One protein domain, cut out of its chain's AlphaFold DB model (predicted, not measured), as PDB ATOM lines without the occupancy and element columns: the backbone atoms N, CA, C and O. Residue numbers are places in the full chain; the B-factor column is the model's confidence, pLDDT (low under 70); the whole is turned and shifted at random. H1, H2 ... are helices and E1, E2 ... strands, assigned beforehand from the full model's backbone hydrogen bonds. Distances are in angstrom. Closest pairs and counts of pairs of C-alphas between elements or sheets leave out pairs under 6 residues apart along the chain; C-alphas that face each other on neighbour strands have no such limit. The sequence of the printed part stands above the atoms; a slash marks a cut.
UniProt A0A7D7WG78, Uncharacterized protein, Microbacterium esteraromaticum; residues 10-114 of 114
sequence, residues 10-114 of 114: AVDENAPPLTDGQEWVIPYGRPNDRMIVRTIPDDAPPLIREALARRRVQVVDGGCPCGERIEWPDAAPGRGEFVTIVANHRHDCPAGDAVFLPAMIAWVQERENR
ATOM      1  N   ALA A  10     122.162 154.311  83.441       48.72
ATOM      2  CA  ALA A  10     120.732 154.426  83.159       48.72
ATOM      3  C   ALA A  10     120.154 155.617  83.928       48.72
ATOM      4  O   ALA A  10     120.176 155.641  85.160       48.72
ATOM      5  N   VAL A  11     119.618 156.588  83.198       48.62
ATOM      6  CA  VAL A  11     118.828 157.672  83.779       48.62
ATOM      7  C   VAL A  11     117.368 157.226  83.790       48.62
ATOM      8  O   VAL A  11     116.782 157.127  82.719       48.62
ATOM      9  N   ASP A  12     116.810 157.008  84.991       54.22
ATOM     10  CA  ASP A  12     115.385 156.774  85.319       54.22
ATOM     11  C   ASP A  12     114.939 155.351  85.750       54.22
ATOM     12  O   ASP A  12     115.738 154.461  86.038       54.22
ATOM     13  N   GLU A  13     113.618 155.194  85.907       50.38
ATOM     14  CA  GLU A  13     112.879 153.991  86.319       50.38
ATOM     15  C   GLU A  13     113.111 152.744  85.445       50.38
ATOM     16  O   GLU A  13     112.764 151.643  85.867       50.38
ATOM     17  N   ASN A  14     113.725 152.894  84.266       56.41
ATOM     18  CA  ASN A  14     114.057 151.803  83.342       56.41
ATOM     19  C   ASN A  14     115.466 151.231  83.552       56.41
ATOM     20  O   ASN A  14     115.972 150.481  82.713       56.41
ATOM     21  N   ALA A  15     116.129 151.601  84.646       59.62
ATOM     22  CA  ALA A  15     117.459 151.111  84.944       59.62
ATOM     23  C   ALA A  15     117.492 149.573  85.077       59.62
ATOM     24  O   ALA A  15     116.571 148.985  85.652       59.62
ATOM     25  N   PRO A  16     118.535 148.896  84.549       64.12
ATOM     26  CA  PRO A  16     118.606 147.441  84.587       64.12
ATOM     27  C   PRO A  16     118.615 146.935  86.038       64.12
ATOM     28  O   PRO A  16     119.080 147.645  86.939       64.12
ATOM     29  N   PRO A  17     118.128 145.705  86.284       71.00
ATOM     30  CA  PRO A  17     118.233 145.100  87.602       71.00
ATOM     31  C   PRO A  17     119.706 145.037  88.023       71.00
ATOM     32  O   PRO A  17     120.570 144.660  87.228       71.00
ATOM     33  N   LEU A  18     119.980 145.411  89.275       75.69
ATOM     34  CA  LEU A  18     121.310 145.283  89.862       75.69
ATOM     35  C   LEU A  18     121.708 143.805  89.927       75.69
ATOM     36  O   LEU A  18     120.885 142.950  90.261       75.69
ATOM     37  N   THR A  19     122.971 143.514  89.639       80.12
ATOM     38  CA  THR A  19     123.573 142.209  89.921       80.12
ATOM     39  C   THR A  19     124.222 142.193  91.303       80.12
ATOM     40  O   THR A  19     124.412 143.237  91.934       80.12
ATOM     41  N   ASP A  20     124.566 141.000  91.792       78.81
ATOM     42  CA  ASP A  20     125.226 140.841  93.087       78.81
ATOM     43  C   ASP A  20     126.495 141.695  93.180       78.81
ATOM     44  O   ASP A  20     127.373 141.682  92.311       78.81
ATOM     45  N   GLY A  21     126.583 142.453  94.273       79.12
ATOM     46  CA  GLY A  21     127.683 143.377  94.515       79.12
ATOM     47  C   GLY A  21     127.608 144.676  93.710       79.12
ATOM     48  O   GLY A  21     128.629 145.338  93.525       79.12
ATOM     49  N   GLN A  22     126.424 145.055  93.227       82.19
ATOM     50  CA  GLN A  22     126.145 146.379  92.683       82.19
ATOM     51  C   GLN A  22     125.202 147.169  93.588       82.19
ATOM     52  O   GLN A  22     124.363 146.612  94.294       82.19
ATOM     53  N   GLU A  23     125.315 148.491  93.533       80.50
ATOM     54  CA  GLU A  23     124.413 149.411  94.216       80.50
ATOM     55  C   GLU A  23     124.218 150.694  93.405       80.50
ATOM     56  O   GLU A  23     125.100 151.119  92.653       80.50
ATOM     57  N   TRP A  24     123.059 151.325  93.584       81.31
ATOM     58  CA  TRP A  24     122.780 152.645  93.029       81.31
ATOM     59  C   TRP A  24     123.310 153.742  93.945       81.31
ATOM     60  O   TRP A  24     123.058 153.733  95.150       81.31
ATOM     61  N   VAL A  25     123.963 154.737  93.356       80.50
ATOM     62  CA  VAL A  25     124.341 155.982  94.029       80.50
ATOM     63  C   VAL A  25     123.859 157.189  93.234       80.50
ATOM     64  O   VAL A  25     123.782 157.151  92.005       80.50
ATOM     65  N   ILE A  26     123.529 158.261  93.950       82.50
ATOM     66  CA  ILE A  26     123.174 159.554  93.360       82.50
ATOM     67  C   ILE A  26     124.467 160.366  93.228       82.50
ATOM     68  O   ILE A  26     125.127 160.586  94.248       82.50
ATOM     69  N   PRO A  27     124.860 160.790  92.017       81.94
ATOM     70  CA  PRO A  27     126.106 161.521  91.833       81.94
ATOM     71  C   PRO A  27     126.037 162.962  92.351       81.94
ATOM     72  O   PRO A  27     124.982 163.609  92.329       81.94
ATOM     73  N   TYR A  28     127.187 163.502  92.765       80.56
ATOM     74  CA  TYR A  28     127.280 164.890  93.223       80.56
ATOM     75  C   TYR A  28     126.784 165.881  92.165       80.56
ATOM     76  O   TYR A  28     127.213 165.850  91.011       80.56
ATOM     77  N   GLY A  29     125.915 166.811  92.570       80.69
ATOM     78  CA  GLY A  29     125.389 167.852  91.682       80.69
ATOM     79  C   GLY A  29     124.446 167.339  90.585       80.69
ATOM     80  O   GLY A  29     124.083 168.109  89.698       80.69
ATOM     81  N   ARG A  30     124.036 166.064  90.640       79.56
ATOM     82  CA  ARG A  30     123.169 165.401  89.655       79.56
ATOM     83  C   ARG A  30     122.044 164.615  90.360       79.56
ATOM     84  O   ARG A  30     121.998 163.392  90.283       79.56
ATOM     85  N   PRO A  31     121.111 165.289  91.063       78.06
ATOM     86  CA  PRO A  31     120.128 164.631  91.937       78.06
ATOM     87  C   PRO A  31     119.106 163.742  91.208       78.06
ATOM     88  O   PRO A  31     118.433 162.940  91.851       78.06
ATOM     89  N   ASN A  32     118.983 163.892  89.888       76.62
ATOM     90  CA  ASN A  32     118.076 163.106  89.049       76.62
ATOM     91  C   ASN A  32     118.772 161.919  88.366       76.62
ATOM     92  O   ASN A  32     118.094 161.082  87.772       76.62
ATOM     93  N   ASP A  33     120.100 161.833  88.467       76.06
ATOM     94  CA  ASP A  33     120.887 160.781  87.837       76.06
ATOM     95  C   ASP A  33     121.163 159.663  88.849       76.06
ATOM     96  O   ASP A  33     121.197 159.872  90.066       76.06
ATOM     97  N   ARG A  34     121.381 158.448  88.344       75.75
ATOM     98  CA  ARG A  34     121.778 157.296  89.158       75.75
ATOM     99  C   ARG A  34     122.955 156.595  88.508       75.75
ATOM    100  O   ARG A  34     122.920 156.296  87.324       75.75
ATOM    101  N   MET A  35     123.988 156.297  89.283       76.75
ATOM    102  CA  MET A  35     125.145 155.531  88.821       76.75
ATOM    103  C   MET A  35     125.211 154.190  89.533       76.75
ATOM    104  O   MET A  35     124.957 154.110  90.734       76.75
ATOM    105  N   ILE A  36     125.577 153.146  88.792       76.88
ATOM    106  CA  ILE A  36     125.898 151.849  89.379       76.88
ATOM    107  C   ILE A  36     127.347 151.906  89.851       76.88
ATOM    108  O   ILE A  36     128.255 152.172  89.063       76.88
ATOM    109  N   VAL A  37     127.568 151.620  91.127       81.25
ATOM    110  CA  VAL A  37     128.903 151.338  91.658       81.25
ATOM    111  C   VAL A  37     128.957 149.904  92.153       81.25
ATOM    112  O   VAL A  37     127.932 149.266  92.399       81.25
ATOM    113  N   ARG A  38     130.173 149.373  92.259       82.56
ATOM    114  CA  ARG A  38     130.393 148.064  92.866       82.56
ATOM    115  C   ARG A  38     130.509 148.212  94.376       82.56
ATOM    116  O   ARG A  38     131.207 149.111  94.851       82.56
ATOM    117  N   THR A  39     129.887 147.293  95.105       83.69
ATOM    118  CA  THR A  39     130.161 147.116  96.528       83.69
ATOM    119  C   THR A  39     131.616 146.694  96.710       83.69
ATOM    120  O   THR A  39     132.263 146.184  95.792       83.69
ATOM    121  N   ILE A  40     132.150 146.936  97.904       86.25
ATOM    122  CA  ILE A  40     133.514 146.551  98.258       86.25
ATOM    123  C   ILE A  40     133.448 145.165  98.900       86.25
ATOM    124  O   ILE A  40     132.882 145.059  99.986       86.25
ATOM    125  N   PRO A  41     134.009 144.113  98.280       87.25
ATOM    126  CA  PRO A  41     133.989 142.784  98.881       87.25
ATOM    127  C   PRO A  41     134.861 142.744 100.141       87.25
ATOM    128  O   PRO A  41     135.959 143.308 100.160       87.25
ATOM    129  N   ASP A  42     134.387 142.067 101.188       88.56
ATOM    130  CA  ASP A  42     135.084 142.000 102.481       88.56
ATOM    131  C   ASP A  42     136.447 141.301 102.382       88.56
ATOM    132  O   ASP A  42     137.390 141.644 103.098       88.56
ATOM    133  N   ASP A  43     136.559 140.346 101.461       90.44
ATOM    134  CA  ASP A  43     137.764 139.568 101.186       90.44
ATOM    135  C   ASP A  43     138.649 140.180 100.088       90.44
ATOM    136  O   ASP A  43     139.639 139.570  99.672       90.44
ATOM    137  N   ALA A  44     138.317 141.382  99.608       89.31
ATOM    138  CA  ALA A  44     139.122 142.047  98.598       89.31
ATOM    139  C   ALA A  44     140.498 142.462  99.158       89.31
ATOM    140  O   ALA A  44     140.597 142.987 100.275       89.31
ATOM    141  N   PRO A  45     141.580 142.300  98.375       94.81
ATOM    142  CA  PRO A  45     142.893 142.832  98.704       94.81
ATOM    143  C   PRO A  45     142.849 144.341  99.003       94.81
ATOM    144  O   PRO A  45     142.055 145.060  98.383       94.81
ATOM    145  N   PRO A  46     143.731 144.865  99.878       95.75
ATOM    146  CA  PRO A  46     143.729 146.277 100.266       95.75
ATOM    147  C   PRO A  46     143.718 147.259  99.086       95.75
ATOM    148  O   PRO A  46     142.938 148.207  99.094       95.75
ATOM    149  N   LEU A  47     144.509 146.988  98.041       94.94
ATOM    150  CA  LEU A  47     144.568 147.820  96.835       94.94
ATOM    151  C   LEU A  47     143.213 147.901  96.116       94.94
ATOM    152  O   LEU A  47     142.788 148.976  95.699       94.94
ATOM    153  N   ILE A  48     142.512 146.772  96.002       93.12
ATOM    154  CA  ILE A  48     141.200 146.697  95.350       93.12
ATOM    155  C   ILE A  48     140.144 147.410  96.191       93.12
ATOM    156  O   ILE A  48     139.337 148.167  95.650       93.12
ATOM    157  N   ARG A  49     140.179 147.224  97.517       94.12
ATOM    158  CA  ARG A  49     139.280 147.922  98.448       94.12
ATOM    159  C   ARG A  49     139.442 149.432  98.342       94.12
ATOM    160  O   ARG A  49     138.447 150.142  98.224       94.12
ATOM    161  N   GLU A  50     140.681 149.916  98.343       95.06
ATOM    162  CA  GLU A  50     140.976 151.339  98.201       95.06
ATOM    163  C   GLU A  50     140.514 151.885  96.845       95.06
ATOM    164  O   GLU A  50     139.876 152.938  96.792       95.06
ATOM    165  N   ALA A  51     140.791 151.173  95.752       93.69
ATOM    166  CA  ALA A  51     140.378 151.576  94.414       93.69
ATOM    167  C   ALA A  51     138.851 151.715  94.299       93.69
ATOM    168  O   ALA A  51     138.356 152.749  93.846       93.69
ATOM    169  N   LEU A  52     138.100 150.711  94.766       92.06
ATOM    170  CA  LEU A  52     136.635 150.727  94.765       92.06
ATOM    171  C   LEU A  52     136.076 151.841  95.659       92.06
ATOM    172  O   LEU A  52     135.180 152.573  95.236       92.06
ATOM    173  N   ALA A  53     136.646 152.031  96.854       92.06
ATOM    174  CA  ALA A  53     136.258 153.116  97.752       92.06
ATOM    175  C   ALA A  53     136.462 154.491  97.101       92.06
ATOM    176  O   ALA A  53     135.562 155.328  97.119       92.06
ATOM    177  N   ARG A  54     137.619 154.720  96.475       93.06
ATOM    178  CA  ARG A  54     137.937 155.984  95.796       93.06
ATOM    179  C   ARG A  54     137.036 156.250  94.593       93.06
ATOM    180  O   ARG A  54     136.635 157.395  94.403       93.06
ATOM    181  N   ARG A  55     136.696 155.224  93.806       90.00
ATOM    182  CA  ARG A  55     135.726 155.350  92.704       90.00
ATOM    183  C   ARG A  55     134.340 155.711  93.227       90.00
ATOM    184  O   ARG A  55     133.707 156.613  92.691       90.00
ATOM    185  N   ARG A  56     133.896 155.078  94.318       89.44
ATOM    186  CA  ARG A  56     132.629 155.427  94.976       89.44
ATOM    187  C   ARG A  56     132.624 156.872  95.473       89.44
ATOM    188  O   ARG A  56     131.683 157.596  95.168       89.44
ATOM    189  N   VAL A  57     133.668 157.290  96.190       89.69
ATOM    190  CA  VAL A  57     133.843 158.681  96.648       89.69
ATOM    191  C   VAL A  57     133.748 159.641  95.470       89.69
ATOM    192  O   VAL A  57     132.991 160.599  95.519       89.69
ATOM    193  N   GLN A  58     134.442 159.355  94.368       89.62
ATOM    194  CA  GLN A  58     134.423 160.235  93.207       89.62
ATOM    195  C   GLN A  58     133.036 160.365  92.574       89.62
ATOM    196  O   GLN A  58     132.682 161.456  92.136       89.62
ATOM    197  N   VAL A  59     132.234 159.299  92.554       86.00
ATOM    198  CA  VAL A  59     130.844 159.373  92.087       86.00
ATOM    199  C   VAL A  59     129.982 160.211  93.036       86.00
ATOM    200  O   VAL A  59     129.256 161.095  92.581       86.00
ATOM    201  N   VAL A  60     130.081 159.969  94.344       86.25
ATOM    202  CA  VAL A  60     129.232 160.616  95.362       86.25
ATOM    203  C   VAL A  60     129.595 162.084  95.593       86.25
ATOM    204  O   VAL A  60     128.691 162.890  95.792       86.25
ATOM    205  N   ASP A  61     130.881 162.434  95.509       88.06
ATOM    206  CA  ASP A  61     131.417 163.771  95.820       88.06
ATOM    207  C   ASP A  61     131.861 164.547  94.561       88.06
ATOM    208  O   ASP A  61     132.220 165.726  94.617       88.06
ATOM    209  N   GLY A  62     131.864 163.898  93.392       84.94
ATOM    210  CA  GLY A  62     132.290 164.481  92.116       84.94
ATOM    211  C   GLY A  62     133.808 164.655  91.965       84.94
ATOM    212  O   GLY A  62     134.263 165.224  90.967       84.94
ATOM    213  N   GLY A  63     134.605 164.200  92.938       90.81
ATOM    214  CA  GLY A  63     136.062 164.345  92.958       90.81
ATOM    215  C   GLY A  63     136.769 163.181  93.648       90.81
ATOM    216  O   GLY A  63     136.268 162.600  94.604       90.81
ATOM    217  N   CYS A  64     137.951 162.826  93.153       93.00
ATOM    218  CA  CYS A  64     138.795 161.786  93.730       93.00
ATOM    219  C   CYS A  64     139.875 162.423  94.623       93.00
ATOM    220  O   CYS A  64     140.411 163.471  94.258       93.00
ATOM    221  N   PRO A  65     140.327 161.773  95.717       93.88
ATOM    222  CA  PRO A  65     141.450 162.279  96.513       93.88
ATOM    223  C   PRO A  65     142.778 162.429  95.746       93.88
ATOM    224  O   PRO A  65     143.706 163.050  96.251       93.88
ATOM    225  N   CYS A  66     142.899 161.877  94.531       94.19
ATOM    226  CA  CYS A  66     144.043 162.156  93.652       94.19
ATOM    227  C   CYS A  66     143.979 163.537  92.968       94.19
ATOM    228  O   CYS A  66     144.919 163.902  92.272       94.19
ATOM    229  N   GLY A  67     142.907 164.310  93.158       93.75
ATOM    230  CA  GLY A  67     142.707 165.642  92.575       93.75
ATOM    231  C   GLY A  67     141.902 165.654  91.273       93.75
ATOM    232  O   GLY A  67     141.427 166.712  90.876       93.75
ATOM    233  N   GLU A  68     141.701 164.495  90.645       93.69
ATOM    234  CA  GLU A  68     140.916 164.364  89.415       93.69
ATOM    235  C   GLU A  68     139.404 164.292  89.669       93.69
ATOM    236  O   GLU A  68     138.941 164.013  90.781       93.69
ATOM    237  N   ARG A  69     138.610 164.533  88.622       89.12
ATOM    238  CA  ARG A  69     137.146 164.667  88.695       89.12
ATOM    239  C   ARG A  69     136.440 163.814  87.645       89.12
ATOM    240  O   ARG A  69     137.062 163.323  86.709       89.12
ATOM    241  N   ILE A  70     135.135 163.642  87.832       84.75
ATOM    242  CA  ILE A  70     134.270 163.097  86.786       84.75
ATOM    243  C   ILE A  70     134.004 164.179  85.743       84.75
ATOM    244  O   ILE A  70     133.618 165.298  86.092       84.75
ATOM    245  N   GLU A  71     134.163 163.813  84.477       83.25
ATOM    246  CA  GLU A  71     133.696 164.593  83.339       83.25
ATOM    247  C   GLU A  71     132.301 164.124  82.938       83.25
ATOM    248  O   GLU A  71     132.074 162.959  82.593       83.25
ATOM    249  N   TRP A  72     131.356 165.056  83.009       76.69
ATOM    250  CA  TRP A  72     129.976 164.831  82.608       76.69
ATOM    251  C   TRP A  72     129.778 165.292  81.166       76.69
ATOM    252  O   TRP A  72     130.289 166.354  80.813       76.69
ATOM    253  N   PRO A  73     129.001 164.564  80.351       73.81
ATOM    254  CA  PRO A  73     128.590 165.071  79.051       73.81
ATOM    255  C   PRO A  73     127.771 166.365  79.207       73.81
ATOM    256  O   PRO A  73     126.990 166.515  80.153       73.81
ATOM    257  N   ASP A  74     127.947 167.290  78.260       70.44
ATOM    258  CA  ASP A  74     127.285 168.603  78.261       70.44
ATOM    259  C   ASP A  74     125.760 168.500  78.105       70.44
ATOM    260  O   ASP A  74     125.013 169.324  78.636       70.44
ATOM    261  N   ALA A  75     125.282 167.474  77.395       67.19
ATOM    262  CA  ALA A  75     123.861 167.192  77.241       67.19
ATOM    263  C   ALA A  75     123.394 166.178  78.293       67.19
ATOM    264  O   ALA A  75     124.010 165.126  78.480       67.19
ATOM    265  N   ALA A  76     122.269 166.482  78.948       61.47
ATOM    266  CA  ALA A  76     121.546 165.479  79.719       61.47
ATOM    267  C   ALA A  76     121.094 164.358  78.762       61.47
ATOM    268  O   ALA A  76     120.614 164.676  77.668       61.47
ATOM    269  N   PRO A  77     121.242 163.077  79.139       63.72
ATOM    270  CA  PRO A  77     120.779 161.974  78.305       63.72
ATOM    271  C   PRO A  77     119.282 162.113  78.033       63.72
ATOM    272  O   PRO A  77     118.528 162.579  78.897       63.72
ATOM    273  N   GLY A  78     118.832 161.682  76.855       61.00
ATOM    274  CA  GLY A  78     117.411 161.464  76.631       61.00
ATOM    275  C   GLY A  78     116.856 160.427  77.616       61.00
ATOM    276  O   GLY A  78     117.586 159.611  78.182       61.00
ATOM    277  N   ARG A  79     115.540 160.446  77.839       56.50
ATOM    278  CA  ARG A  79     114.871 159.468  78.709       56.50
ATOM    279  C   ARG A  79     115.147 158.039  78.214       56.50
ATOM    280  O   ARG A  79     114.877 157.742  77.052       56.50
ATOM    281  N   GLY A  80     115.651 157.167  79.089       58.25
ATOM    282  CA  GLY A  80     116.014 155.785  78.747       58.25
ATOM    283  C   GLY A  80     117.334 155.628  77.982       58.25
ATOM    284  O   GLY A  80     117.647 154.524  77.534       58.25
ATOM    285  N   GLU A  81     118.118 156.697  77.819       65.69
ATOM    286  CA  GLU A  81     119.437 156.621  77.197       65.69
ATOM    287  C   GLU A  81     120.535 156.323  78.217       65.69
ATOM    288  O   GLU A  81     120.483 156.728  79.380       65.69
ATOM    289  N   PHE A  82     121.568 155.628  77.737       63.38
ATOM    290  CA  PHE A  82     122.772 155.369  78.504       63.38
ATOM    291  C   PHE A  82     123.901 156.285  78.058       63.38
ATOM    292  O   PHE A  82     124.282 156.263  76.886       63.38
ATOM    293  N   VAL A  83     124.500 157.012  79.000       67.38
ATOM    294  CA  VAL A  83     125.729 157.773  78.743       67.38
ATOM    295  C   VAL A  83     126.946 157.109  79.357       67.38
ATOM    296  O   VAL A  83     126.887 156.493  80.425       67.38
ATOM    297  N   THR A  84     128.059 157.236  78.641       68.81
ATOM    298  CA  THR A  84     129.380 156.885  79.156       68.81
ATOM    299  C   THR A  84     129.936 158.106  79.870       68.81
ATOM    300  O   THR A  84     129.933 159.202  79.313       68.81
ATOM    301  N   ILE A  85     130.392 157.909  81.100       73.69
ATOM    302  CA  ILE A  85     131.006 158.944  81.926       73.69
ATOM    303  C   ILE A  85     132.491 158.636  82.026       73.69
ATOM    304  O   ILE A  85     132.869 157.482  82.238       73.69
ATOM    305  N   VAL A  86     133.323 159.668  81.915       79.12
ATOM    306  CA  VAL A  86     134.765 159.527  82.093       79.12
ATOM    307  C   VAL A  86     135.122 159.914  83.526       79.12
ATOM    308  O   VAL A  86     134.938 161.053  83.954       79.12
ATOM    309  N   ALA A  87     135.609 158.937  84.289       83.75
ATOM    310  CA  ALA A  87     136.156 159.148  85.623       83.75
ATOM    311  C   ALA A  87     137.679 159.279  85.515       83.75
ATOM    312  O   ALA A  87     138.386 158.282  85.354       83.75
ATOM    313  N   ASN A  88     138.187 160.510  85.578       88.94
ATOM    314  CA  ASN A  88     139.622 160.747  85.475       88.94
ATOM    315  C   ASN A  88     140.338 160.383  86.774       88.94
ATOM    316  O   ASN A  88     139.819 160.580  87.879       88.94
ATOM    317  N   HIS A  89     141.566 159.896  86.630       93.25
ATOM    318  CA  HIS A  89     142.469 159.576  87.725       93.25
ATOM    319  C   HIS A  89     143.915 159.839  87.308       93.25
ATOM    320  O   HIS A  89     144.285 159.625  86.154       93.25
ATOM    321  N   ARG A  90     144.756 160.244  88.269       93.88
ATOM    322  CA  ARG A  90     146.208 160.266  88.050       93.88
ATOM    323  C   ARG A  90     146.711 158.865  87.715       93.88
ATOM    324  O   ARG A  90     146.143 157.874  88.173       93.88
ATOM    325  N   HIS A  91     147.805 158.801  86.963       90.56
ATOM    326  CA  HIS A  91     148.383 157.544  86.487       90.56
ATOM    327  C   HIS A  91     148.707 156.547  87.614       90.56
ATOM    328  O   HIS A  91     148.517 155.349  87.447       90.56
ATOM    329  N   ASP A  92     149.152 157.050  88.764       93.56
ATOM    330  CA  ASP A  92     149.520 156.286  89.959       93.56
ATOM    331  C   ASP A  92     148.375 156.145  90.977       93.56
ATOM    332  O   ASP A  92     148.557 155.591  92.063       93.56
ATOM    333  N   CYS A  93     147.179 156.646  90.660       94.94
ATOM    334  CA  CYS A  93     146.044 156.540  91.560       94.94
ATOM    335  C   CYS A  93     145.567 155.082  91.640       94.94
ATOM    336  O   CYS A  93     145.295 154.490  90.596       94.94
ATOM    337  N   PRO A  94     145.317 154.531  92.846       95.50
ATOM    338  CA  PRO A  94     144.740 153.193  92.998       95.50
ATOM    339  C   PRO A  94     143.437 152.992  92.222       95.50
ATOM    340  O   PRO A  94     143.153 151.897  91.758       95.50
ATOM    341  N   ALA A  95     142.646 154.058  92.074       92.62
ATOM    342  CA  ALA A  95     141.392 154.036  91.336       92.62
ATOM    343  C   ALA A  95     141.561 154.161  89.815       92.62
ATOM    344  O   ALA A  95     140.612 153.863  89.095       92.62
ATOM    345  N   GLY A  96     142.730 154.568  89.316       91.88
ATOM    346  CA  GLY A  96     143.001 154.661  87.884       91.88
ATOM    347  C   GLY A  96     143.071 153.283  87.235       91.88
ATOM    348  O   GLY A  96     143.583 152.337  87.832       91.88
ATOM    349  N   ASP A  97     142.571 153.159  86.005       89.50
ATOM    350  CA  ASP A  97     142.516 151.873  85.293       89.50
ATOM    351  C   ASP A  97     143.892 151.206  85.159       89.50
ATOM    352  O   ASP A  97     143.997 149.984  85.271       89.50
ATOM    353  N   ALA A  98     144.953 152.007  85.006       89.62
ATOM    354  CA  ALA A  98     146.331 151.527  84.921       89.62
ATOM    355  C   ALA A  98     146.785 150.739  86.165       89.62
ATOM    356  O   ALA A  98     147.610 149.837  86.044       89.62
ATOM    357  N   VAL A  99     146.238 151.054  87.344       93.19
ATOM    358  CA  VAL A  99     146.566 150.384  88.613       93.19
ATOM    359  C   VAL A  99     145.493 149.362  88.981       93.19
ATOM    360  O   VAL A  99     145.797 148.234  89.367       93.19
ATOM    361  N   PHE A 100     144.225 149.743  88.841       91.69
ATOM    362  CA  PHE A 100     143.093 148.950  89.298       91.69
ATOM    363  C   PHE A 100     142.867 147.684  88.470       91.69
ATOM    364  O   PHE A 100     142.658 146.617  89.044       91.69
ATOM    365  N   LEU A 101     142.890 147.777  87.134       90.38
ATOM    366  CA  LEU A 101     142.506 146.645  86.283       90.38
ATOM    367  C   LEU A 101     143.469 145.465  86.389       90.38
ATOM    368  O   LEU A 101     142.980 144.350  86.571       90.38
ATOM    369  N   PRO A 102     144.802 145.658  86.356       92.12
ATOM    370  CA  PRO A 102     145.726 144.547  86.554       92.12
ATOM    371  C   PRO A 102     145.530 143.865  87.912       92.12
ATOM    372  O   PRO A 102     145.493 142.638  87.981       92.12
ATOM    373  N   ALA A 103     145.336 144.648  88.981       91.75
ATOM    374  CA  ALA A 103     145.103 144.118  90.322       91.75
ATOM    375  C   ALA A 103     143.793 143.319  90.407       91.75
ATOM    376  O   ALA A 103     143.770 142.225  90.968       91.75
ATOM    377  N   MET A 104     142.716 143.841  89.815       90.44
ATOM    378  CA  MET A 104     141.419 143.170  89.759       90.44
ATOM    379  C   MET A 104     141.492 141.855  88.979       90.44
ATOM    380  O   MET A 104     140.983 140.842  89.450       90.44
ATOM    381  N   ILE A 105     142.143 141.853  87.812       91.75
ATOM    382  CA  ILE A 105     142.309 140.652  86.984       91.75
ATOM    383  C   ILE A 105     143.075 139.574  87.753       91.75
ATOM    384  O   ILE A 105     142.606 138.440  87.816       91.75
ATOM    385  N   ALA A 106     144.203 139.932  88.376       92.25
ATOM    386  CA  ALA A 106     144.999 138.993  89.162       92.25
ATOM    387  C   ALA A 106     144.177 138.378  90.306       92.25
ATOM    388  O   ALA A 106     144.148 137.161  90.471       92.25
ATOM    389  N   TRP A 107     143.436 139.208  91.042       90.69
ATOM    390  CA  TRP A 107     142.602 138.734  92.143       90.69
ATOM    391  C   TRP A 107     141.474 137.802  91.687       90.69
ATOM    392  O   TRP A 107     141.228 136.785  92.331       90.69
ATOM    393  N   VAL A 108     140.800 138.103  90.573       88.56
ATOM    394  CA  VAL A 108     139.761 137.216  90.020       88.56
ATOM    395  C   VAL A 108     140.364 135.876  89.594       88.56
ATOM    396  O   VAL A 108     139.839 134.829  89.968       88.56
ATOM    397  N   GLN A 109     141.500 135.893  88.895       89.25
ATOM    398  CA  GLN A 109     142.187 134.676  88.453       89.25
ATOM    399  C   GLN A 109     142.632 133.792  89.625       89.25
ATOM    400  O   GLN A 109     142.521 132.570  89.558       89.25
ATOM    401  N   GLU A 110     143.111 134.377  90.725       88.00
ATOM    402  CA  GLU A 110     143.469 133.620  91.932       88.00
ATOM    403  C   GLU A 110     142.273 132.892  92.557       88.00
ATOM    404  O   GLU A 110     142.447 131.836  93.164       88.00
ATOM    405  N   ARG A 111     141.060 133.439  92.420       85.00
ATOM    406  CA  ARG A 111     139.834 132.832  92.957       85.00
ATOM    407  C   ARG A 111     139.299 131.717  92.073       85.00
ATOM    408  O   ARG A 111     138.781 130.747  92.605       85.00
ATOM    409  N   GLU A 112     139.405 131.859  90.756       79.88
ATOM    410  CA  GLU A 112     138.951 130.836  89.803       79.88
ATOM    411  C   GLU A 112     139.830 129.575  89.835       79.88
ATOM    412  O   GLU A 112     139.375 128.497  89.462       79.88
ATOM    413  N   ASN A 113     141.073 129.701  90.308       73.56
ATOM    414  CA  ASN A 113     142.028 128.599  90.444       73.56
ATOM    415  C   ASN A 113     142.029 127.930  91.838       73.56
ATOM    416  O   ASN A 113     142.915 127.116  92.110       73.56
ATOM    417  N   ARG A 114     141.091 128.284  92.727       63.91
ATOM    418  CA  ARG A 114     140.897 127.663  94.052       63.91
ATOM    419  C   ARG A 114     139.707 126.716  94.049       63.91
ATOM    420  O   ARG A 114     139.833 125.662  94.708       63.91
TER     421      ARG A 114
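Overview. This is residues 10 to 114 of the 114 residues of an uncharacterized protein of Microbacterium esteraromaticum (UniProt A0A7D7WG78). Little regular structure: a two-strand antiparallel hairpin, E1 and E2, packs beside H1, and H2 meets H1 steeply; residues 109 to 114, of which 109 to 112 belong to H2, stick out. The 105 printed residues run E1, E2, H1, H2, mostly helix, with 40 in named elements. The whole is compact, with radius of gyration of the C-alphas 14.7 A and spans of 44 by 32 by 18 A.

Along the chain. Find C-alpha 22 at (126.145, 146.379, 92.683); there E1 begins, running to 25 over 9.9 A. E2 spans residues 35 to 38, 10.0 A. H1 holds 46 to 61 and H2 97 to 112, each 21.8 A; H2 ends at (138.951, 130.836, 89.803).

Arrangement. In the hairpin, N 23 and O 37 are within hydrogen-bond range, 3.0 A. The closest C-alphas of E2 and H1, Val 37 and Arg 56, are 6.5 A apart. H1, with residues 47 to 51 alone, touches H2, with 100 to 104 alone, at a steep tilt of 51 degrees, opposite ways; the closest C-alphas, Ala 51 and Phe 100, are 6.4 A apart. Every O i to N i+4 pair is within hydrogen-bond range in H1, 10 of 12 in H2.

Size, cuts and confidence. The printed part has no cut; the H1 to H2 link is long, 35 residues. Residues 10 to 16, 75 to 84 and 114 have pLDDT under 70.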